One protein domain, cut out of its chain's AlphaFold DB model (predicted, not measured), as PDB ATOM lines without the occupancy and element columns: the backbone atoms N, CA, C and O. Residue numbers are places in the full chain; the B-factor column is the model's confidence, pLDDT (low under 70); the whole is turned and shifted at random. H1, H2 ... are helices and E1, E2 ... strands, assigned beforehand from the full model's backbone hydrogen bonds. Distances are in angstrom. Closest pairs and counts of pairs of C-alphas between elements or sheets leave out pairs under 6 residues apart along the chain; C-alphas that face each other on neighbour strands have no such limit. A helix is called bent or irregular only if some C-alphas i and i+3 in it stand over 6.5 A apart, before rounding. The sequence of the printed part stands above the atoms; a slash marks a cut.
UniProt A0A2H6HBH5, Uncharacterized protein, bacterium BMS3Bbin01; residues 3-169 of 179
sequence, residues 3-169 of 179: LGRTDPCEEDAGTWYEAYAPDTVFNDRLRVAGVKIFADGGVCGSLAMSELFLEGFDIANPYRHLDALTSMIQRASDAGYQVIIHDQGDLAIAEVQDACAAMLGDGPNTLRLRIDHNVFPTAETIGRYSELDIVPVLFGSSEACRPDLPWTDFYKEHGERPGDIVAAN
ATOM      1  N   LEU A   3      31.334 -35.429   9.132       98.38
ATOM      2  CA  LEU A   3      31.178 -36.849   8.825       98.38
ATOM      3  C   LEU A   3      29.917 -37.367   9.531       98.38
ATOM      4  O   LEU A   3      29.741 -37.117  10.721       98.38
ATOM      5  N   GLY A   4      29.017 -38.034   8.813       98.06
ATOM      6  CA  GLY A   4      27.757 -38.519   9.387       98.06
ATOM      7  C   GLY A   4      27.971 -39.711  10.319       98.06
ATOM      8  O   GLY A   4      28.421 -40.762   9.872       98.06
ATOM      9  N   ARG A   5      27.630 -39.559  11.602       98.19
ATOM     10  CA  ARG A   5      27.471 -40.667  12.558       98.19
ATOM     11  C   ARG A   5      26.129 -41.358  12.341       98.19
ATOM     12  O   ARG A   5      26.066 -42.583  12.398       98.19
ATOM     13  N   THR A   6      25.092 -40.566  12.102       98.06
ATOM     14  CA  THR A   6      23.754 -41.013  11.713       98.06
ATOM     15  C   THR A   6      23.251 -40.171  10.546       98.06
ATOM     16  O   THR A   6      23.869 -39.153  10.207       98.06
ATOM     17  N   ASP A   7      22.156 -40.596   9.927       96.31
ATOM     18  CA  ASP A   7      21.516 -39.887   8.822       96.31
ATOM     19  C   ASP A   7      20.101 -39.372   9.189       96.31
ATOM     20  O   ASP A   7      19.603 -39.656  10.283       96.31
ATOM     21  N   PRO A   8      19.450 -38.578   8.312       95.94
ATOM     22  CA  PRO A   8      18.107 -38.051   8.568       95.94
ATOM     23  C   PRO A   8      17.017 -39.121   8.702       95.94
ATOM     24  O   PRO A   8      15.944 -38.828   9.224       95.94
ATOM     25  N   CYS A   9      17.256 -40.327   8.188       95.12
ATOM     26  CA  CYS A   9      16.313 -41.440   8.140       95.12
ATOM     27  C   CYS A   9      16.600 -42.460   9.256       95.12
ATOM     28  O   CYS A   9      16.199 -43.616   9.157       95.12
ATOM     29  N   GLU A  10      17.268 -41.999  10.322       93.81
ATOM     30  CA  GLU A  10      17.603 -42.740  11.538       93.81
ATOM     31  C   GLU A  10      18.699 -43.812  11.369       93.81
ATOM     32  O   GLU A  10      19.080 -44.478  12.342       93.81
ATOM     33  N   GLU A  11      19.303 -43.937  10.184       96.56
ATOM     34  CA  GLU A  11      20.336 -44.939   9.945       96.56
ATOM     35  C   GLU A  11      21.610 -44.624  10.738       96.56
ATOM     36  O   GLU A  11      22.127 -43.503  10.762       96.56
ATOM     37  N   ASP A  12      22.133 -45.647  11.416       97.00
ATOM     38  CA  ASP A  12      23.364 -45.582  12.192       97.00
ATOM     39  C   ASP A  12      24.546 -46.055  11.330       97.00
ATOM     40  O   ASP A  12      24.678 -47.238  11.022       97.00
ATOM     41  N   ALA A  13      25.435 -45.130  10.957       97.25
ATOM     42  CA  ALA A  13      26.599 -45.435  10.121       97.25
ATOM     43  C   ALA A  13      27.790 -46.023  10.912       97.25
ATOM     44  O   ALA A  13      28.851 -46.302  10.352       97.25
ATOM     45  N   GLY A  14      27.655 -46.197  12.226       97.25
ATOM     46  CA  GLY A  14      28.731 -46.585  13.132       97.25
ATOM     47  C   GLY A  14      29.830 -45.526  13.280       97.25
ATOM     48  O   GLY A  14      29.621 -44.322  13.114       97.25
ATOM     49  N   THR A  15      31.037 -45.983  13.611       97.81
ATOM     50  CA  THR A  15      32.193 -45.131  13.940       97.81
ATOM     51  C   THR A  15      33.187 -44.976  12.788       97.81
ATOM     52  O   THR A  15      34.357 -44.672  13.005       97.81
ATOM     53  N   TRP A  16      32.745 -45.164  11.541       97.88
ATOM     54  CA  TRP A  16      33.608 -45.081  10.350       97.88
ATOM     55  C   TRP A  16      34.365 -43.748  10.236       97.88
ATOM     56  O   TRP A  16      35.463 -43.702   9.680       97.88
ATOM     57  N   TYR A  17      33.788 -42.670  10.778       97.81
ATOM     58  CA  TYR A  17      34.386 -41.339  10.791       97.81
ATOM     59  C   TYR A  17      35.739 -41.310  11.519       97.81
ATOM     60  O   TYR A  17      36.571 -40.464  11.213       97.81
ATOM     61  N   GLU A  18      36.007 -42.262  12.419       97.75
ATOM     62  CA  GLU A  18      37.270 -42.373  13.161       97.75
ATOM     63  C   GLU A  18      38.471 -42.713  12.277       97.75
ATOM     64  O   GLU A  18      39.610 -42.496  12.681       97.75
ATOM     65  N   ALA A  19      38.237 -43.178  11.046       97.69
ATOM     66  CA  ALA A  19      39.293 -43.333  10.052       97.69
ATOM     67  C   ALA A  19      39.907 -41.987   9.611       97.69
ATOM     68  O   ALA A  19      40.966 -41.980   8.982       97.69
ATOM     69  N   TYR A  20      39.266 -40.854   9.929       97.69
ATOM     70  CA  TYR A  20      39.684 -39.519   9.507       97.69
ATOM     71  C   TYR A  20      39.741 -38.551  10.689       97.69
ATOM     72  O   TYR A  20      38.740 -37.925  11.022       97.69
ATOM     73  N   ALA A  21      40.932 -38.371  11.266       97.19
ATOM     74  CA  ALA A  21      41.157 -37.475  12.402       97.19
ATOM     75  C   ALA A  21      40.561 -36.061  12.190       97.19
ATOM     76  O   ALA A  21      40.531 -35.570  11.048       97.19
ATOM     77  N   PRO A  22      40.131 -35.368  13.263       95.75
ATOM     78  CA  PRO A  22      39.680 -33.983  13.156       95.75
ATOM     79  C   PRO A  22      40.767 -33.111  12.512       95.75
ATOM     80  O   PRO A  22      41.960 -33.369  12.655       95.75
ATOM     81  N   ASP A  23      40.346 -32.103  11.749       95.69
ATOM     82  CA  ASP A  23      41.213 -31.218  10.961       95.69
ATOM     83  C   ASP A  23      42.039 -31.888   9.848       95.69
ATOM     84  O   ASP A  23      42.850 -31.215   9.210       95.69
ATOM     85  N   THR A  24      41.788 -33.163   9.512       97.81
ATOM     86  CA  THR A  24      42.377 -33.791   8.316       97.81
ATOM     87  C   THR A  24      42.077 -32.949   7.075       97.81
ATOM     88  O   THR A  24      40.913 -32.755   6.715       97.81
ATOM     89  N   VAL A  25      43.129 -32.454   6.418       97.62
ATOM     90  CA  VAL A  25      43.047 -31.628   5.208       97.62
ATOM     91  C   VAL A  25      43.147 -32.521   3.978       97.62
ATOM     92  O   VAL A  25      44.136 -33.224   3.794       97.62
ATOM     93  N   PHE A  26      42.141 -32.456   3.108       96.69
ATOM     94  CA  PHE A  26      42.158 -33.122   1.803       96.69
ATOM     95  C   PHE A  26      42.633 -32.178   0.693       96.69
ATOM     96  O   PHE A  26      43.265 -32.615  -0.265       96.69
ATOM     97  N   ASN A  27      42.313 -30.884   0.811       96.50
ATOM     98  CA  ASN A  27      42.823 -29.788  -0.018       96.50
ATOM     99  C   ASN A  27      42.497 -28.430   0.636       96.50
ATOM    100  O   ASN A  27      41.841 -28.376   1.677       96.50
ATOM    101  N   ASP A  28      42.867 -27.331  -0.024       96.06
ATOM    102  CA  ASP A  28      42.683 -25.948   0.451       96.06
ATOM    103  C   ASP A  28      41.234 -25.555   0.800       96.06
ATOM    104  O   ASP A  28      41.007 -24.556   1.482       96.06
ATOM    105  N   ARG A  29      40.232 -26.303   0.323       95.62
ATOM    106  CA  ARG A  29      38.800 -26.035   0.543       95.62
ATOM    107  C   ARG A  29      38.075 -27.143   1.302       95.62
ATOM    108  O   ARG A  29      36.895 -26.983   1.611       95.62
ATOM    109  N   LEU A  30      38.740 -28.256   1.602       96.81
ATOM    110  CA  LEU A  30      38.105 -29.430   2.188       96.81
ATOM    111  C   LEU A  30      38.943 -29.998   3.330       96.81
ATOM    112  O   LEU A  30      40.042 -30.510   3.130       96.81
ATOM    113  N   ARG A  31      38.353 -29.969   4.525       97.31
ATOM    114  CA  ARG A  31      38.868 -30.618   5.733       97.31
ATOM    115  C   ARG A  31      37.761 -31.295   6.526       97.31
ATOM    116  O   ARG A  31      36.596 -30.891   6.408       97.31
ATOM    117  N   VAL A  32      38.118 -32.250   7.375       98.00
ATOM    118  CA  VAL A  32      37.221 -32.789   8.405       98.00
ATOM    119  C   VAL A  32      37.043 -31.741   9.500       98.00
ATOM    120  O   VAL A  32      37.993 -31.384  10.183       98.00
ATOM    121  N   ALA A  33      35.830 -31.212   9.634       95.56
ATOM    122  CA  ALA A  33      35.487 -30.207  10.638       95.56
ATOM    123  C   ALA A  33      34.871 -30.828  11.898       95.56
ATOM    124  O   ALA A  33      34.944 -30.231  12.965       95.56
ATOM    125  N   GLY A  34      34.249 -32.001  11.777       97.88
ATOM    126  CA  GLY A  34      33.531 -32.606  12.886       97.88
ATOM    127  C   GLY A  34      32.642 -33.774  12.476       97.88
ATOM    128  O   GLY A  34      32.763 -34.299  11.365       97.88
ATOM    129  N   VAL A  35      31.714 -34.126  13.360       98.75
ATOM    130  CA  VAL A  35      30.752 -35.225  13.204       98.75
ATOM    131  C   VAL A  35      29.323 -34.681  13.236       98.75
ATOM    132  O   VAL A  35      29.028 -33.787  14.026       98.75
ATOM    133  N   LYS A  36      28.444 -35.206  12.373       98.62
ATOM    134  CA  LYS A  36      27.005 -34.893  12.337       98.62
ATOM    135  C   LYS A  36      26.191 -36.045  12.918       98.62
ATOM    136  O   LYS A  36      26.383 -37.190  12.511       98.62
ATOM    137  N   ILE A  37      25.273 -35.716  13.817       98.69
ATOM    138  CA  ILE A  37      24.271 -36.618  14.398       98.69
ATOM    139  C   ILE A  37      22.877 -36.052  14.090       98.69
ATOM    140  O   ILE A  37      22.715 -34.837  13.968       98.69
ATOM    141  N   PHE A  38      21.884 -36.924  13.954       98.50
ATOM    142  CA  PHE A  38      20.462 -36.592  13.833       98.50
ATOM    143  C   PHE A  38      19.699 -37.098  15.053       98.50
ATOM    144  O   PHE A  38      19.844 -38.271  15.409       98.50
ATOM    145  N   ALA A  39      18.939 -36.207  15.694       98.12
ATOM    146  CA  ALA A  39      18.132 -36.512  16.872       98.12
ATOM    147  C   ALA A  39      16.641 -36.700  16.548       98.12
ATOM    148  O   ALA A  39      15.958 -37.408  17.281       98.12
ATOM    149  N   ASP A  40      16.153 -36.127  15.449       97.69
ATOM    150  CA  ASP A  40      14.809 -36.342  14.911       97.69
ATOM    151  C   ASP A  40      14.767 -36.226  13.381       97.69
ATOM    152  O   ASP A  40      15.804 -36.190  12.706       97.69
ATOM    153  N   GLY A  41      13.543 -36.262  12.849       94.69
ATOM    154  CA  GLY A  41      13.263 -36.281  11.425       94.69
ATOM    155  C   GLY A  41      13.036 -34.917  10.776       94.69
ATOM    156  O   GLY A  41      13.561 -33.884  11.168       94.69
ATOM    157  N   GLY A  42      12.244 -34.922   9.705       90.56
ATOM    158  CA  GLY A  42      11.857 -33.730   8.947       90.56
ATOM    159  C   GLY A  42      12.044 -33.919   7.449       90.56
ATOM    160  O   GLY A  42      11.097 -33.760   6.687       90.56
ATOM    161  N   VAL A  43      13.248 -34.306   7.010       90.12
ATOM    162  CA  VAL A  43      13.464 -34.754   5.614       90.12
ATOM    163  C   VAL A  43      13.029 -36.209   5.445       90.12
ATOM    164  O   VAL A  43      12.384 -36.564   4.463       90.12
ATOM    165  N   CYS A  44      13.390 -37.034   6.419       91.75
ATOM    166  CA  CYS A  44      12.909 -38.390   6.626       91.75
ATOM    167  C   CYS A  44      12.315 -38.443   8.030       91.75
ATOM    168  O   CYS A  44      12.816 -37.746   8.908       91.75
ATOM    169  N   GLY A  45      11.290 -39.267   8.245       90.88
ATOM    170  CA  GLY A  45      10.649 -39.390   9.554       90.88
ATOM    171  C   GLY A  45       9.931 -38.116  10.015       90.88
ATOM    172  O   GLY A  45      10.025 -37.051   9.398       90.88
ATOM    173  N   SER A  46       9.191 -38.247  11.110       94.25
ATOM    174  CA  SER A  46       8.461 -37.142  11.735       94.25
ATOM    175  C   SER A  46       9.343 -36.385  12.727       94.25
ATOM    176  O   SER A  46      10.329 -36.920  13.237       94.25
ATOM    177  N   LEU A  47       8.983 -35.134  13.012       94.56
ATOM    178  CA  LEU A  47       9.671 -34.334  14.025       94.56
ATOM    179  C   LEU A  47       9.376 -34.875  15.422       94.56
ATOM    180  O   LEU A  47       8.255 -35.320  15.691       94.56
ATOM    181  N   ALA A  48      10.362 -34.802  16.313       96.69
ATOM    182  CA  ALA A  48      10.174 -35.223  17.692       96.69
ATOM    183  C   ALA A  48       9.534 -34.093  18.502       96.69
ATOM    184  O   ALA A  48      10.226 -33.165  18.921       96.69
ATOM    185  N   MET A  49       8.219 -34.156  18.701       94.25
ATOM    186  CA  MET A  49       7.435 -33.052  19.262       94.25
ATOM    187  C   MET A  49       6.563 -33.504  20.424       94.25
ATOM    188  O   MET A  49       6.075 -34.634  20.423       94.25
ATOM    189  N   SER A  50       6.375 -32.628  21.412       93.31
ATOM    190  CA  SER A  50       5.554 -32.945  22.589       93.31
ATOM    191  C   SER A  50       4.071 -32.981  22.251       93.31
ATOM    192  O   SER A  50       3.330 -33.796  22.794       93.31
ATOM    193  N   GLU A  51       3.661 -32.141  21.306       91.50
ATOM    194  CA  GLU A  51       2.298 -32.027  20.816       91.50
ATOM    195  C   GLU A  51       2.293 -31.797  19.302       91.50
ATOM    196  O   GLU A  51       3.313 -31.529  18.663       91.50
ATOM    197  N   LEU A  52       1.116 -31.888  18.692       88.44
ATOM    198  CA  LEU A  52       0.943 -31.499  17.294       88.44
ATOM    199  C   LEU A  52       1.108 -29.985  17.155       88.44
ATOM    200  O   LEU A  52       0.433 -29.234  17.853       88.44
ATOM    201  N   PHE A  53       1.938 -29.512  16.221       83.56
ATOM    202  CA  PHE A  53       2.031 -28.072  15.927       83.56
ATOM    203  C   PHE A  53       0.916 -27.584  14.995       83.56
ATOM    204  O   PHE A  53       0.455 -26.450  15.117       83.56
ATOM    205  N   LEU A  54       0.463 -28.444  14.082       82.75
ATOM    206  CA  LEU A  54      -0.557 -28.141  13.088       82.75
ATOM    207  C   LEU A  54      -1.362 -29.407  12.780       82.75
ATOM    208  O   LEU A  54      -0.809 -30.506  12.721       82.75
ATOM    209  N   GLU A  55      -2.669 -29.257  12.571       80.44
ATOM    210  CA  GLU A  55      -3.531 -30.372  12.175       80.44
ATOM    211  C   GLU A  55      -3.038 -31.027  10.873       80.44
ATOM    212  O   GLU A  55      -2.693 -30.349   9.904       80.44
ATOM    213  N   GLY A  56      -3.025 -32.362  10.845       80.06
ATOM    214  CA  GLY A  56      -2.590 -33.143   9.682       80.06
ATOM    215  C   GLY A  56      -1.079 -33.366   9.573       80.06
ATOM    216  O   GLY A  56      -0.634 -33.904   8.562       80.06
ATOM    217  N   PHE A  57      -0.303 -32.975  10.586       82.56
ATOM    218  CA  PHE A  57       1.097 -33.377  10.735       82.56
ATOM    219  C   PHE A  57       1.216 -34.650  11.573       82.56
ATOM    220  O   PHE A  57       0.393 -34.900  12.450       82.56
ATOM    221  N   ASP A  58       2.275 -35.419  11.325       88.94
ATOM    222  CA  ASP A  58       2.687 -36.521  12.189       88.94
ATOM    223  C   ASP A  58       3.808 -36.051  13.128       88.94
ATOM    224  O   ASP A  58       4.672 -35.261  12.734       88.94
ATOM    225  N   ILE A  59       3.818 -36.579  14.354       93.06
ATOM    226  CA  ILE A  59       4.879 -36.363  15.350       93.06
ATOM    227  C   ILE A  59       5.460 -37.699  15.797       93.06
ATOM    228  O   ILE A  59       4.812 -38.741  15.682       93.06
ATOM    229  N   ALA A  60       6.690 -37.675  16.293       95.12
ATOM    230  CA  ALA A  60       7.387 -38.843  16.808       95.12
ATOM    231  C   ALA A  60       8.105 -38.526  18.128       95.12
ATOM    232  O   ALA A  60       8.001 -37.428  18.671       95.12
ATOM    233  N   ASN A  61       8.838 -39.513  18.634       96.56
ATOM    234  CA  ASN A  61       9.817 -39.332  19.703       96.56
ATOM    235  C   ASN A  61      11.209 -39.073  19.105       96.56
ATOM    236  O   ASN A  61      11.424 -39.378  17.927       96.56
ATOM    237  N   PRO A  62      12.170 -38.579  19.905       97.25
ATOM    238  CA  PRO A  62      13.568 -38.534  19.493       97.25
ATOM    239  C   PRO A  62      14.072 -39.912  19.044       97.25
ATOM    240  O   PRO A  62      13.739 -40.941  19.635       97.25
ATOM    241  N   TYR A  63      14.924 -39.930  18.021       97.56
ATOM    242  CA  TYR A  63      15.497 -41.136  17.413       97.56
ATOM    243  C   TYR A  63      16.376 -41.970  18.350       97.56
ATOM    244  O   TYR A  63      16.741 -43.103  18.041       97.56
ATOM    245  N   ARG A  64      16.841 -41.402  19.460       95.75
ATOM    246  CA  ARG A  64      17.689 -42.090  20.435       95.75
ATOM    247  C   ARG A  64      17.307 -41.633  21.828       95.75
ATOM    248  O   ARG A  64      17.026 -40.462  22.039       95.75
ATOM    249  N   HIS A  65      17.379 -42.563  22.770       94.75
ATOM    250  CA  HIS A  65      17.337 -42.245  24.191       94.75
ATOM    251  C   HIS A  65      18.609 -41.509  24.630       94.75
ATOM    252  O   HIS A  65      19.684 -41.718  24.050       94.75
ATOM    253  N   LEU A  66      18.484 -40.746  25.713       97.38
ATOM    254  CA  LEU A  66      19.516 -39.914  26.321       97.38
ATOM    255  C   LEU A  66      20.889 -40.581  26.387       97.38
ATOM    256  O   LEU A  66      21.867 -40.023  25.895       97.38
ATOM    257  N   ASP A  67      20.974 -41.792  26.938       98.19
ATOM    258  CA  ASP A  67      22.250 -42.492  27.128       98.19
ATOM    259  C   ASP A  67      22.951 -42.795  25.798       98.19
ATOM    260  O   ASP A  67      24.170 -42.644  25.665       98.19
ATOM    261  N   ALA A  68      22.183 -43.200  24.784       97.94
ATOM    262  CA  ALA A  68      22.718 -43.516  23.468       97.94
ATOM    263  C   ALA A  68      23.221 -42.249  22.768       97.94
ATOM    264  O   ALA A  68      24.326 -42.247  22.220       97.94
ATOM    265  N   LEU A  69      22.446 -41.162  22.825       98.38
ATOM    266  CA  LEU A  69      22.839 -39.878  22.250       98.38
ATOM    267  C   LEU A  69      24.065 -39.295  22.969       98.38
ATOM    268  O   LEU A  69      25.042 -38.925  22.314       98.38
ATOM    269  N   THR A  70      24.065 -39.308  24.304       98.69
ATOM    270  CA  THR A  70      25.188 -38.865  25.146       98.69
ATOM    271  C   THR A  70      26.456 -39.641  24.807       98.69
ATOM    272  O   THR A  70      27.505 -39.041  24.590       98.69
ATOM    273  N   SER A  71      26.368 -40.969  24.667       98.44
ATOM    274  CA  SER A  71      27.513 -41.807  24.292       98.44
ATOM    275  C   SER A  71      28.080 -41.450  22.913       98.44
ATOM    276  O   SER A  71      29.300 -41.379  22.745       98.44
ATOM    277  N   MET A  72      27.220 -41.172  21.926       98.50
ATOM    278  CA  MET A  72      27.663 -40.744  20.594       98.50
ATOM    279  C   MET A  72      28.361 -39.379  20.633       98.50
ATOM    280  O   MET A  72      29.420 -39.219  20.019       98.50
ATOM    281  N   ILE A  73      27.797 -38.414  21.368       98.50
ATOM    282  CA  ILE A  73      28.371 -37.072  21.525       98.50
ATOM    283  C   ILE A  73      29.710 -37.153  22.267       98.50
ATOM    284  O   ILE A  73      30.693 -36.580  21.792       98.50
ATOM    285  N   GLN A  74      29.774 -37.891  23.378       98.31
ATOM    286  CA  GLN A  74      30.988 -38.068  24.177       98.31
ATOM    287  C   GLN A  74      32.099 -38.688  23.336       98.31
ATOM    288  O   GLN A  74      33.188 -38.134  23.259       98.31
ATOM    289  N   ARG A  75      31.821 -39.788  22.626       98.44
ATOM    290  CA  ARG A  75      32.831 -40.485  21.822       98.44
ATOM    291  C   ARG A  75      33.445 -39.591  20.744       98.44
ATOM    292  O   ARG A  75      34.654 -39.622  20.528       98.44
ATOM    293  N   ALA A  76      32.622 -38.811  20.045       98.25
ATOM    294  CA  ALA A  76      33.117 -37.872  19.043       98.25
ATOM    295  C   ALA A  76      33.871 -36.692  19.688       98.25
ATOM    296  O   ALA A  76      34.915 -36.281  19.179       98.25
ATOM    297  N   SER A  77      33.390 -36.191  20.825       97.56
ATOM    298  CA  SER A  77      34.042 -35.109  21.575       97.56
ATOM    299  C   SER A  77      35.410 -35.533  22.122       97.56
ATOM    300  O   SER A  77      36.388 -34.815  21.936       97.56
ATOM    301  N   ASP A  78      35.524 -36.735  22.690       96.88
ATOM    302  CA  ASP A  78      36.778 -37.305  23.206       96.88
ATOM    303  C   ASP A  78      37.835 -37.474  22.111       96.88
ATOM    304  O   ASP A  78      39.035 -37.339  22.356       96.88
ATOM    305  N   ALA A  79      37.392 -37.733  20.880       96.75
ATOM    306  CA  ALA A  79      38.255 -37.804  19.709       96.75
ATOM    307  C   ALA A  79      38.595 -36.419  19.113       96.75
ATOM    308  O   ALA A  79      39.310 -36.348  18.112       96.75
ATOM    309  N   GLY A  80      38.113 -35.324  19.711       96.69
ATOM    310  CA  GLY A  80      38.423 -33.944  19.334       96.69
ATOM    311  C   GLY A  80      37.572 -33.372  18.197       96.69
ATOM    312  O   GLY A  80      37.915 -32.323  17.649       96.69
ATOM    313  N   TYR A  81      36.477 -34.032  17.808       98.12
ATOM    314  CA  TYR A  81      35.577 -33.507  16.782       98.12
ATOM    315  C   TYR A  81      34.634 -32.452  17.364       98.12
ATOM    316  O   TYR A  81      34.038 -32.655  18.419       98.12
ATOM    317  N   GLN A  82      34.376 -31.373  16.617       98.00
ATOM    318  CA  GLN A  82      33.147 -30.616  16.847       98.00
ATOM    319  C   GLN A  82      31.954 -31.523  16.525       98.00
ATOM    320  O   GLN A  82      31.876 -32.081  15.427       98.00
ATOM    321  N   VAL A  83      31.011 -31.638  17.452       98.62
ATOM    322  CA  VAL A  83      29.769 -32.379  17.222       98.62
ATOM    323  C   VAL A  83      28.669 -31.400  16.844       98.62
ATOM    324  O   VAL A  83      28.461 -30.387  17.517       98.62
ATOM    325  N   ILE A  84      27.997 -31.698  15.737       98.50
ATOM    326  CA  ILE A  84      26.830 -30.957  15.275       98.50
ATOM    327  C   ILE A  84      25.624 -31.896  15.282       98.50
ATOM    328  O   ILE A  84      25.703 -33.016  14.775       98.50
ATOM    329  N   ILE A  85      24.519 -31.460  15.867       98.69
ATOM    330  CA  ILE A  85      23.322 -32.278  16.040       98.69
ATOM    331  C   ILE A  85      22.179 -31.622  15.272       98.69
ATOM    332  O   ILE A  85      22.050 -30.406  15.276       98.69
ATOM    333  N   HIS A  86      21.433 -32.393  14.492       98.25
ATOM    334  CA  HIS A  86      20.168 -31.950  13.909       98.25
ATOM    335  C   HIS A  86      19.055 -32.146  14.928       98.25
ATOM    336  O   HIS A  86      18.909 -33.266  15.422       98.25
ATOM    337  N   ASP A  87      18.278 -31.093  15.155       96.19
ATOM    338  CA  ASP A  87      16.985 -31.156  15.822       96.19
ATOM    339  C   ASP A  87      15.983 -30.188  15.191       96.19
ATOM    340  O   ASP A  87      16.351 -29.162  14.619       96.19
ATOM    341  N   GLN A  88      14.693 -30.488  15.272       95.56
ATOM    342  CA  GLN A  88      13.666 -29.531  14.865       95.56
ATOM    343  C   GLN A  88      12.549 -29.409  15.881       95.56
ATOM    344  O   GLN A  88      12.155 -28.283  16.188       95.56
ATOM    345  N   GLY A  89      12.026 -30.535  16.355       95.38
ATOM    346  CA  GLY A  89      10.953 -30.551  17.336       95.38
ATOM    347  C   GLY A  89      11.441 -30.245  18.754       95.38
ATOM    348  O   GLY A  89      12.608 -30.449  19.087       95.38
ATOM    349  N   ASP A  90      10.540 -29.755  19.600       95.50
ATOM    350  CA  ASP A  90      10.848 -29.346  20.973       95.50
ATOM    351  C   ASP A  90      11.369 -30.496  21.843       95.50
ATOM    352  O   ASP A  90      12.297 -30.284  22.625       95.50
ATOM    353  N   LEU A  91      10.847 -31.720  21.674       97.00
ATOM    354  CA  LEU A  91      11.365 -32.882  22.405       97.00
ATOM    355  C   LEU A  91      12.784 -33.230  21.969       97.00
ATOM    356  O   LEU A  91      13.610 -33.552  22.819       97.00
ATOM    357  N   ALA A  92      13.093 -33.155  20.671       98.00
ATOM    358  CA  ALA A  92      14.464 -33.370  20.217       98.00
ATOM    359  C   ALA A  92      15.409 -32.299  20.754       98.00
ATOM    360  O   ALA A  92      16.476 -32.648  21.248       98.00
ATOM    361  N   ILE A  93      15.016 -31.022  20.716       97.88
ATOM    362  CA  ILE A  93      15.850 -29.936  21.245       97.88
ATOM    363  C   ILE A  93      16.145 -30.172  22.732       97.88
ATOM    364  O   ILE A  93      17.304 -30.099  23.148       97.88
ATOM    365  N   ALA A  94      15.124 -30.500  23.529       97.94
ATOM    366  CA  ALA A  94      15.291 -30.798  24.948       97.94
ATOM    367  C   ALA A  94      16.218 -32.008  25.183       97.94
ATOM    368  O   ALA A  94      17.188 -31.895  25.933       97.94
ATOM    369  N   GLU A  95      15.988 -33.123  24.483       98.50
ATOM    370  CA  GLU A  95      16.786 -34.353  24.605       98.50
ATOM    371  C   GLU A  95      18.258 -34.124  24.213       98.50
ATOM    372  O   GLU A  95      19.183 -34.613  24.867       98.50
ATOM    373  N   VAL A  96      18.508 -33.343  23.158       98.62
ATOM    374  CA  VAL A  96      19.866 -32.996  22.718       98.62
ATOM    375  C   VAL A  96      20.559 -32.105  23.741       98.62
ATOM    376  O   VAL A  96      21.743 -32.313  24.023       98.62
ATOM    377  N   GLN A  97      19.855 -31.129  24.315       98.44
ATOM    378  CA  GLN A  97      20.403 -30.288  25.377       98.44
ATOM    379  C   GLN A  97      20.699 -31.099  26.645       98.44
ATOM    380  O   GLN A  97      21.741 -30.873  27.264       98.44
ATOM    381  N   ASP A  98      19.860 -32.077  26.993       98.69
ATOM    382  CA  ASP A  98      20.108 -33.010  28.098       98.69
ATOM    383  C   ASP A  98      21.347 -33.867  27.839       98.69
ATOM    384  O   ASP A  98      22.223 -33.964  28.700       98.69
ATOM    385  N   ALA A  99      21.488 -34.413  26.630       98.62
ATOM    386  CA  ALA A  99      22.655 -35.205  26.256       98.62
ATOM    387  C   ALA A  99      23.947 -34.372  26.255       98.62
ATOM    388  O   ALA A  99      25.006 -34.841  26.679       98.62
ATOM    389  N   CYS A 100      23.870 -33.114  25.810       98.31
ATOM    390  CA  CYS A 100      24.989 -32.182  25.878       98.31
ATOM    391  C   CYS A 100      25.355 -31.857  27.331       98.31
ATOM    392  O   CYS A 100      26.534 -31.893  27.672       98.31
ATOM    393  N   ALA A 101      24.373 -31.579  28.192       98.19
ATOM    394  CA  ALA A 101      24.600 -31.308  29.609       98.19
ATOM    395  C   ALA A 101      25.226 -32.514  30.328       98.19
ATOM    396  O   ALA A 101      26.196 -32.355  31.067       98.19
ATOM    397  N   ALA A 102      24.730 -33.724  30.059       98.19
ATOM    398  CA  ALA A 102      25.266 -34.961  30.619       98.19
ATOM    399  C   ALA A 102      26.722 -35.214  30.192       98.19
ATOM    400  O   ALA A 102      27.540 -35.622  31.013       98.19
ATOM    401  N   MET A 103      27.051 -34.942  28.926       97.06
ATOM    402  CA  MET A 103      28.413 -35.071  28.393       97.06
ATOM    403  C   MET A 103      29.366 -34.017  28.974       97.06
ATOM    404  O   MET A 103      30.495 -34.332  29.346       97.06
ATOM    405  N   LEU A 104      28.921 -32.760  29.065       96.50
ATOM    406  CA  LEU A 104      29.738 -31.660  29.579       96.50
ATOM    407  C   LEU A 104      29.988 -31.784  31.089       96.50
ATOM    408  O   LEU A 104      31.081 -31.450  31.553       96.50
ATOM    409  N   GLY A 105      28.996 -32.248  31.855       95.25
ATOM    410  CA  GLY A 105      29.018 -32.178  33.314       95.25
ATOM    411  C   GLY A 105      29.260 -30.740  33.785       95.25
ATOM    412  O   GLY A 105      28.655 -29.802  33.273       95.25
ATOM    413  N   ASP A 106      30.208 -30.556  34.707       92.94
ATOM    414  CA  ASP A 106      30.663 -29.225  35.154       92.94
ATOM    415  C   ASP A 106      31.742 -28.608  34.233       92.94
ATOM    416  O   ASP A 106      32.328 -27.561  34.534       92.94
ATOM    417  N   GLY A 107      32.082 -29.288  33.136       92.44
ATOM    418  CA  GLY A 107      33.132 -28.902  32.204       92.44
ATOM    419  C   GLY A 107      32.690 -27.853  31.173       92.44
ATOM    420  O   GLY A 107      31.512 -27.735  30.844       92.44
ATOM    421  N   PRO A 108      33.634 -27.081  30.604       92.94
ATOM    422  CA  PRO A 108      33.316 -26.107  29.565       92.94
ATOM    423  C   PRO A 108      33.061 -26.760  28.197       92.94
ATOM    424  O   PRO A 108      33.763 -27.692  27.797       92.94
ATOM    425  N   ASN A 109      32.161 -26.168  27.404       93.50
ATOM    426  CA  ASN A 109      31.914 -26.541  26.006       93.50
ATOM    427  C   ASN A 109      33.035 -26.064  25.052       93.50
ATOM    428  O   ASN A 109      32.869 -25.175  24.215       93.50
ATOM    429  N   THR A 110      34.221 -26.656  25.184       92.88
ATOM    430  CA  THR A 110      35.432 -26.238  24.448       92.88
ATOM    431  C   THR A 110      35.372 -26.513  22.947       92.88
ATOM    432  O   THR A 110      35.892 -25.726  22.153       92.88
ATOM    433  N   LEU A 111      34.711 -27.602  22.547       92.75
ATOM    434  CA  LEU A 111      34.559 -28.013  21.149       92.75
ATOM    435  C   LEU A 111      33.394 -27.310  20.447       92.75
ATOM    436  O   LEU A 111      33.186 -27.520  19.250       92.75
ATOM    437  N   ARG A 112      32.673 -26.436  21.166       93.31
ATOM    438  CA  ARG A 112      31.540 -25.662  20.659       93.31
ATOM    439  C   ARG A 112      30.503 -26.568  20.006       93.31
ATOM    440  O   ARG A 112      30.266 -26.447  18.797       93.31
ATOM    441  N   LEU A 113      29.921 -27.470  20.799       97.06
ATOM    442  CA  LEU A 113      28.752 -28.254  20.395       97.06
ATOM    443  C   LEU A 113      27.750 -27.339  19.699       97.06
ATOM    444  O   LEU A 113      27.516 -26.207  20.140       97.06
ATOM    445  N   ARG A 114      27.202 -27.820  18.588       97.50
ATOM    446  CA  ARG A 114      26.281 -27.046  17.768       97.50
ATOM    447  C   ARG A 114      25.007 -27.822  17.549       97.50
ATOM    448  O   ARG A 114      25.048 -28.999  17.207       97.50
ATOM    449  N   ILE A 115      23.905 -27.117  17.661       97.94
ATOM    450  CA  ILE A 115      22.594 -27.640  17.353       97.94
ATOM    451  C   ILE A 115      22.076 -26.914  16.112       97.94
ATOM    452  O   ILE A 115      22.073 -25.683  16.058       97.94
ATOM    453  N   ASP A 116      21.689 -27.681  15.099       96.94
ATOM    454  CA  ASP A 116      21.217 -27.196  13.810       96.94
ATOM    455  C   ASP A 116      19.691 -27.291  13.702       96.94
ATOM    456  O   ASP A 116      19.124 -28.332  14.001       96.94
ATOM    457  N   HIS A 117      19.107 -26.256  13.090       95.56
ATOM    458  CA  HIS A 117      17.717 -26.047  12.661       95.56
ATOM    459  C   HIS A 117      16.792 -25.391  13.685       95.56
ATOM    460  O   HIS A 117      16.292 -24.311  13.351       95.56
ATOM    461  N   ASN A 118      16.609 -25.954  14.887       94.50
ATOM    462  CA  ASN A 118      15.854 -25.309  15.975       94.50
ATOM    463  C   ASN A 118      14.473 -24.789  15.547       94.50
ATOM    464  O   ASN A 118      14.211 -23.589  15.627       94.50
ATOM    465  N   VAL A 119      13.614 -25.645  14.999       92.81
ATOM    466  CA  VAL A 119      12.382 -25.174  14.341       92.81
ATOM    467  C   VAL A 119      11.294 -24.815  15.345       92.81
ATOM    468  O   VAL A 119      10.664 -23.773  15.185       92.81
ATOM    469  N   PHE A 120      11.105 -25.641  16.369       92.62
ATOM    470  CA  PHE A 120      10.048 -25.494  17.364       92.62
ATOM    471  C   PHE A 120      10.638 -25.435  18.777       92.62
ATOM    472  O   PHE A 120      10.423 -26.352  19.562       92.62
ATOM    473  N   PRO A 121      11.423 -24.403  19.127       92.75
ATOM    474  CA  PRO A 121      11.924 -24.274  20.485       92.75
ATOM    475  C   PRO A 121      10.804 -23.862  21.453       92.75
ATOM    476  O   PRO A 121       9.822 -23.220  21.078       92.75
ATOM    477  N   THR A 122      11.002 -24.177  22.727       93.00
ATOM    478  CA  THR A 122      10.213 -23.664  23.859       93.00
ATOM    479  C   THR A 122      11.009 -22.620  24.635       93.00
ATOM    480  O   THR A 122      12.241 -22.611  24.583       93.00
ATOM    481  N   ALA A 123      10.336 -21.788  25.433       91.31
ATOM    482  CA  ALA A 123      11.003 -20.802  26.289       91.31
ATOM    483  C   ALA A 123      12.103 -21.418  27.182       91.31
ATOM    484  O   ALA A 123      13.162 -20.818  27.368       91.31
ATOM    485  N   GLU A 124      11.880 -22.637  27.684       92.62
ATOM    486  CA  GLU A 124      12.866 -23.386  28.467       92.62
ATOM    487  C   GLU A 124      14.115 -23.713  27.638       92.62
ATOM    488  O   GLU A 124      15.225 -23.312  27.993       92.62
ATOM    489  N   THR A 125      13.944 -24.380  26.493       95.50
ATOM    490  CA  THR A 125      15.075 -24.764  25.628       95.50
ATOM    491  C   THR A 125      15.844 -23.553  25.088       95.50
ATOM    492  O   THR A 125      17.063 -23.617  24.912       95.50
ATOM    493  N   ILE A 126      15.179 -22.410  24.889       94.94
ATOM    494  CA  ILE A 126      15.830 -21.149  24.512       94.94
ATOM    495  C   ILE A 126      16.830 -20.686  25.580       94.94
ATOM    496  O   ILE A 126      17.950 -20.289  25.234       94.94
ATOM    497  N   GLY A 127      16.452 -20.736  26.862       92.38
ATOM    498  CA  GLY A 127      17.311 -20.308  27.973       92.38
ATOM    499  C   GLY A 127      18.575 -21.160  28.108       92.38
ATOM    500  O   GLY A 127      19.677 -20.635  28.303       92.38
ATOM    501  N   ARG A 128      18.436 -22.469  27.880       95.00
ATOM    502  CA  ARG A 128      19.510 -23.461  28.039       95.00
ATOM    503  C   ARG A 128      20.681 -23.292  27.070       95.00
ATOM    504  O   ARG A 128      21.791 -23.725  27.370       95.00
ATOM    505  N   TYR A 129      20.488 -22.615  25.936       94.94
ATOM    506  CA  TYR A 129      21.580 -22.326  24.998       94.94
ATOM    507  C   TYR A 129      22.729 -21.535  25.635       94.94
ATOM    508  O   TYR A 129      23.896 -21.861  25.409       94.94
ATOM    509  N   SER A 130      22.410 -20.522  26.449       90.12
ATOM    510  CA  SER A 130      23.421 -19.713  27.143       90.12
ATOM    511  C   SER A 130      24.046 -20.477  28.299       90.12
ATOM    512  O   SER A 130      25.238 -20.325  28.554       90.12
ATOM    513  N   GLU A 131      23.250 -21.294  28.988       91.62
ATOM    514  CA  GLU A 131      23.689 -22.096  30.132       91.62
ATOM    515  C   GLU A 131      24.726 -23.142  29.717       91.62
ATOM    516  O   GLU A 131      25.747 -23.299  30.383       91.62
ATOM    517  N   LEU A 132      24.499 -23.806  28.581       93.75
ATOM    518  CA  LEU A 132      25.361 -24.869  28.060       93.75
ATOM    519  C   LEU A 132      26.447 -24.363  27.087       93.75
ATOM    520  O   LEU A 132      27.242 -25.155  26.576       93.75
ATOM    521  N   ASP A 133      26.480 -23.055  26.794       93.75
ATOM    522  CA  ASP A 133      27.350 -22.425  25.781       93.75
ATOM    523  C   ASP A 133      27.293 -23.156  24.421       93.75
ATOM    524  O   ASP A 133      28.297 -23.316  23.721       93.75
ATOM    525  N   ILE A 134      26.110 -23.661  24.055       95.06
ATOM    526  CA  ILE A 134      25.874 -24.363  22.788       95.06
ATOM    527  C   ILE A 134      25.715 -23.329  21.677       95.06
ATOM    528  O   ILE A 134      25.119 -22.269  21.856       95.06
ATOM    529  N   VAL A 135      26.234 -23.637  20.490       95.00
ATOM    530  CA  VAL A 135      26.036 -22.799  19.308       95.00
ATOM    531  C   VAL A 135      24.694 -23.151  18.651       95.00
ATOM    532  O   VAL A 135      24.567 -24.262  18.135       95.00
ATOM    533  N   PRO A 136      23.715 -22.233  18.595       94.12
ATOM    534  CA  PRO A 136      22.505 -22.445  17.813       94.12
ATOM    535  C   PRO A 136      22.749 -22.130  16.334       94.12
ATOM    536  O   PRO A 136      23.396 -21.137  15.983       94.12
ATOM    537  N   VAL A 137      22.179 -22.943  15.449       94.44
ATOM    538  CA  VAL A 137      21.985 -22.631  14.032       94.44
ATOM    539  C   VAL A 137      20.499 -22.729  13.738       94.44
ATOM    540  O   VAL A 137      19.862 -23.737  14.029       94.44
ATOM    541  N   LEU A 138      19.961 -21.669  13.147       90.75
ATOM    542  CA  LEU A 138      18.540 -21.529  12.854       90.75
ATOM    543  C   LEU A 138      18.319 -21.632  11.349       90.75
ATOM    544  O   LEU A 138      19.156 -21.173  10.561       90.75
ATOM    545  N   PHE A 139      17.167 -22.149  10.932       86.69
ATOM    546  CA  PHE A 139      16.718 -21.879   9.572       86.69
ATOM    547  C   PHE A 139      16.444 -20.381   9.392       86.69
ATOM    548  O   PHE A 139      15.786 -19.749  10.213       86.69
ATOM    549  N   GLY A 140      16.909 -19.811   8.275       77.31
ATOM    550  CA  GLY A 140      16.564 -18.433   7.901       77.31
ATOM    551  C   GLY A 140      15.073 -18.251   7.583       77.31
ATOM    552  O   GLY A 140      14.573 -17.132   7.584       77.31
ATOM    553  N   SER A 141      14.371 -19.353   7.307       79.12
ATOM    554  CA  SER A 141      12.918 -19.450   7.207       79.12
ATOM    555  C   SER A 141      12.513 -20.911   7.408       79.12
ATOM    556  O   SER A 141      13.108 -21.802   6.802       79.12
ATOM    557  N   SER A 142      11.515 -21.154   8.251       78.56
ATOM    558  CA  SER A 142      10.865 -22.454   8.442       78.56
ATOM    559  C   SER A 142       9.348 -22.264   8.516       78.56
ATOM    560  O   SER A 142       8.861 -21.128   8.518       78.56
ATOM    561  N   GLU A 143       8.590 -23.360   8.591       73.62
ATOM    562  CA  GLU A 143       7.146 -23.280   8.842       73.62
ATOM    563  C   GLU A 143       6.861 -22.492  10.132       73.62
ATOM    564  O   GLU A 143       6.065 -21.561  10.100       73.62
ATOM    565  N   ALA A 144       7.623 -22.703  11.210       73.69
ATOM    566  CA  ALA A 144       7.499 -21.929  12.451       73.69
ATOM    567  C   ALA A 144       7.724 -20.406  12.292       73.69
ATOM    568  O   ALA A 144       7.343 -19.622  13.158       73.69
ATOM    569  N   CYS A 145       8.322 -19.939  11.190       72.38
ATOM    570  CA  CYS A 145       8.493 -18.508  10.927       72.38
ATOM    571  C   CYS A 145       7.285 -17.853  10.238       72.38
ATOM    572  O   CYS A 145       7.300 -16.637  10.026       72.38
ATOM    573  N   ARG A 146       6.261 -18.617   9.838       76.50
ATOM    574  CA  ARG A 146       5.095 -18.070   9.133       76.50
ATOM    575  C   ARG A 146       4.074 -17.514  10.139       76.50
ATOM    576  O   ARG A 146       3.536 -18.286  10.927       76.50
ATOM    577  N   PRO A 147       3.769 -16.201  10.100       65.25
ATOM    578  CA  PRO A 147       2.962 -15.534  11.127       65.25
ATOM    579  C   PRO A 147       1.490 -15.968  11.158       65.25
ATOM    580  O   PRO A 147       0.853 -15.829  12.195       65.25
ATOM    581  N   ASP A 148       0.972 -16.503  10.049       71.38
ATOM    582  CA  ASP A 148      -0.448 -16.835   9.880       71.38
ATOM    583  C   ASP A 148      -0.725 -18.348   9.903       71.38
ATOM    584  O   ASP A 148      -1.799 -18.792   9.494       71.38
ATOM    585  N   LEU A 149       0.239 -19.174  10.330       69.88
ATOM    586  CA  LEU A 149      -0.027 -20.603  10.472       69.88
ATOM    587  C   LEU A 149      -0.957 -20.857  11.666       69.88
ATOM    588  O   LEU A 149      -0.731 -20.299  12.742       69.88
ATOM    589  N   PRO A 150      -1.977 -21.719  11.516       74.62
ATOM    590  CA  PRO A 150      -2.905 -22.019  12.594       74.62
ATOM    591  C   PRO A 150      -2.264 -23.016  13.565       74.62
ATOM    592  O   PRO A 150      -2.577 -24.204  13.548       74.62
ATOM    593  N   TRP A 151      -1.342 -22.528  14.397       80.69
ATOM    594  CA  TRP A 151      -0.735 -23.324  15.461       80.69
ATOM    595  C   TRP A 151      -1.819 -23.883  16.384       80.69
ATOM    596  O   TRP A 151      -2.828 -23.214  16.657       80.69
ATOM    597  N   THR A 152      -1.606 -25.089  16.899       83.31
ATOM    598  CA  THR A 152      -2.429 -25.627  17.987       83.31
ATOM    599  C   THR A 152      -2.334 -24.741  19.226       83.31
ATOM    600  O   THR A 152      -1.393 -23.962  19.386       83.31
ATOM    601  N   ASP A 153      -3.324 -24.829  20.115       86.62
ATOM    602  CA  ASP A 153      -3.349 -23.995  21.322       86.62
ATOM    603  C   ASP A 153      -2.130 -24.237  22.222       86.62
ATOM    604  O   ASP A 153      -1.604 -23.284  22.788       86.62
ATOM    605  N   PHE A 154      -1.602 -25.465  22.239       85.00
ATOM    606  CA  PHE A 154      -0.357 -25.788  22.927       85.00
ATOM    607  C   PHE A 154       0.816 -24.927  22.439       85.00
ATOM    608  O   PHE A 154       1.437 -24.233  23.237       85.00
ATOM    609  N   TYR A 155       1.110 -24.896  21.133       82.75
ATOM    610  CA  TYR A 155       2.247 -24.105  20.640       82.75
ATOM    611  C   TYR A 155       1.981 -22.602  20.643       82.75
ATOM    612  O   TYR A 155       2.933 -21.832  20.679       82.75
ATOM    613  N   LYS A 156       0.717 -22.159  20.658       83.62
ATOM    614  CA  LYS A 156       0.411 -20.748  20.937       83.62
ATOM    615  C   LYS A 156       0.810 -20.343  22.361       83.62
ATOM    616  O   LYS A 156       1.143 -19.181  22.570       83.62
ATOM    617  N   GLU A 157       0.726 -21.265  23.321       85.44
ATOM    618  CA  GLU A 157       1.042 -21.021  24.734       85.44
ATOM    619  C   GLU A 157       2.515 -21.301  25.079       85.44
ATOM    620  O   GLU A 157       3.103 -20.577  25.880       85.44
ATOM    621  N   HIS A 158       3.113 -22.330  24.473       85.06
ATOM    622  CA  HIS A 158       4.423 -22.863  24.867       85.06
ATOM    623  C   HIS A 158       5.512 -22.740  23.793       85.06
ATOM    624  O   HIS A 158       6.702 -22.843  24.110       85.06
ATOM    625  N   GLY A 159       5.118 -22.562  22.531       84.69
ATOM    626  CA  GLY A 159       6.034 -22.458  21.404       84.69
ATOM    627  C   GLY A 159       6.623 -21.062  21.285       84.69
ATOM    628  O   GLY A 159       5.910 -20.065  21.374       84.69
ATOM    629  N   GLU A 160       7.921 -20.995  21.020       87.44
ATOM    630  CA  GLU A 160       8.632 -19.743  20.774       87.44
ATOM    631  C   GLU A 160       9.163 -19.689  19.344       87.44
ATOM    632  O   GLU A 160       9.196 -20.688  18.614       87.44
ATOM    633  N   ARG A 161       9.593 -18.504  18.901       86.69
ATOM    634  CA  ARG A 161      10.170 -18.375  17.562       86.69
ATOM    635  C   ARG A 161      11.656 -18.717  17.621       86.69
ATOM    636  O   ARG A 161      12.364 -18.244  18.508       86.69
ATOM    637  N   PRO A 162      12.202 -19.401  16.602       86.38
ATOM    638  CA  PRO A 162      13.641 -19.668  16.526       86.38
ATOM    639  C   PRO A 162      14.505 -18.405  16.667       86.38
ATOM    640  O   PRO A 162      15.585 -18.439  17.254       86.38
ATOM    641  N   GLY A 163      14.017 -17.261  16.171       83.75
ATOM    642  CA  GLY A 163      14.694 -15.967  16.294       83.75
ATOM    643  C   GLY A 163      14.896 -15.488  17.738       83.75
ATOM    644  O   GLY A 163      15.853 -14.753  17.996       83.75
ATOM    645  N   ASP A 164      14.067 -15.939  18.679       88.81
ATOM    646  CA  ASP A 164      14.138 -15.537  20.086       88.81
ATOM    647  C   ASP A 164      15.370 -16.131  20.785       88.81
ATOM    648  O   ASP A 164      15.923 -15.512  21.696       88.81
ATOM    649  N   ILE A 165      15.930 -17.232  20.257       89.81
ATOM    650  CA  ILE A 165      17.241 -17.756  20.669       89.81
ATOM    651  C   ILE A 165      18.322 -16.677  20.535       89.81
ATOM    652  O   ILE A 165      19.151 -16.515  21.428       89.81
ATOM    653  N   VAL A 166      18.323 -15.886  19.456       84.06
ATOM    654  CA  VAL A 166      19.334 -14.830  19.264       84.06
ATOM    655  C   VAL A 166      19.195 -13.734  20.322       84.06
ATOM    656  O   VAL A 166      20.206 -13.219  20.806       84.06
ATOM    657  N   ALA A 167      17.960 -13.382  20.683       84.69
ATOM    658  CA  ALA A 167      17.677 -12.372  21.697       84.69
ATOM    659  C   ALA A 167      18.071 -12.849  23.104       84.69
ATOM    660  O   ALA A 167      18.651 -12.075  23.866       84.69
ATOM    661  N   ALA A 168      17.829 -14.124  23.412       86.00
ATOM    662  CA  ALA A 168      18.198 -14.746  24.681       86.00
ATOM    663  C   ALA A 168      19.712 -14.987  24.832       86.00
ATOM    664  O   ALA A 168      20.205 -15.122  25.947       86.00
ATOM    665  N   ASN A 169      20.471 -14.994  23.727       79.56
ATOM    666  CA  ASN A 169      21.897 -15.336  23.703       79.56
ATOM    667  C   ASN A 169      22.794 -14.198  23.157       79.56
ATOM    668  O   ASN A 169      23.574 -14.419  22.217       79.56
TER     669      ASN A 169
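AT A GLANCE: This is residues 3 to 169 of the 179 residues of an uncharacterized protein of bacterium BMS3Bbin01 (UniProt A0A2H6HBH5). A parallel sheet of four strands, E2 E3 E4 E5 in that order, has H2 and H3 packed over one face; H4 packs on H3, and H6 on H4. The small strand E1 and the helix H5 lie at opposite ends of the longest axis, and two long stretches with no named element, residues 39 to 65 and residues 139 to 152, link E2 to H2 and E5 to H5. The printed part has 167 residues with six named helices and five named strands, in the order H1 E1 E2 H2 E3 H3 E4 H4 E5 H5 H6; the class is mixed, with under half of the residues in named elements. The whole is compact, with a radius of gyration of the C-alphas of 16.1 A and spans of 47 by 34 by 31 A.

IN THESE COORDINATES: In the sheet, E2 is residues 34 to 38, 13.7 A long, beginning at C-alpha 34 (33.531, -32.606, 12.886); E3 is residues 82 to 87, 16.2 A; E4 is 114 to 117 and E5 is 135 to 138. H2 is residues 66 to 78, 17.7 A, and H3 is residues 90 to 104, 20.9 A, beginning at C-alpha 90 (10.848, -29.346, 20.973). H4 is residues 123 to 131, 13.3 A; it is neither bent nor irregular, but only just: C-alphas 127 and 130 are 6.2 A apart. H1 is residues 16 to 19, E1 is 25 to 27, H5 is 153 to 158, and H6 is 164 to 168, ending at C-alpha 168 (18.198, -14.746, 24.681).

HOW THE PARTS SIT: E2 and E5 are the edge strands. N 37 and O 84 are 2.9 A apart between E2 and E3, N 116 and O 85 2.8 A between E3 and E4, and N 117 and O 137 2.8 A between E4 and E5, each within hydrogen-bond range. E2, H2, E3, then E3, H3, E4, then E4, H4, E5 are strand-helix-strand units, parallel neighbour strands joined through a helix, with right-handed crossovers. H2 and H3 are on the same face, at heights over the sheet of 10.1 A and 10.2 A: two layers, helices over a sheet. They touch at a steep tilt of 49 degrees, the closest C-alphas being those of Thr 70 and Ala 99, 4.6 A. H3 touches H4 at a shallow tilt of 23 degrees, with C-alphas 94 and 125 closest at 6.1 A. H4 touches H6, with C-alphas 126 and 165 closest at 5.3 A; both only graze the sheet. H5 is not on the sheet and is close to H4 but not clearly touching, with C-alphas 123 and 158 closest at 7.0 A. H1 is only just not on the sheet, with 4 pairs of C-alphas within 10 A. E1 pairs with no named strand. In H2, H3, H5 and H6 every O i to N i+4 pair is within hydrogen-bond range; in H4 2 of 5 are, beside 4 of 6 O i to N i+3 pairs, and H1 is too short for an O i to N i+4 pair.

THE WHOLE: The two C-alphas farthest apart, those of Asn 27 and Asp 153, are 51.2 A apart. The printed part, residues 3 to 169, has no cut. The links E2 to H2 and E5 to H5 are long, with 27 and 14 residues. The mean pLDDT of the printed part is 92.8, and residues 147 and 149 are under 70.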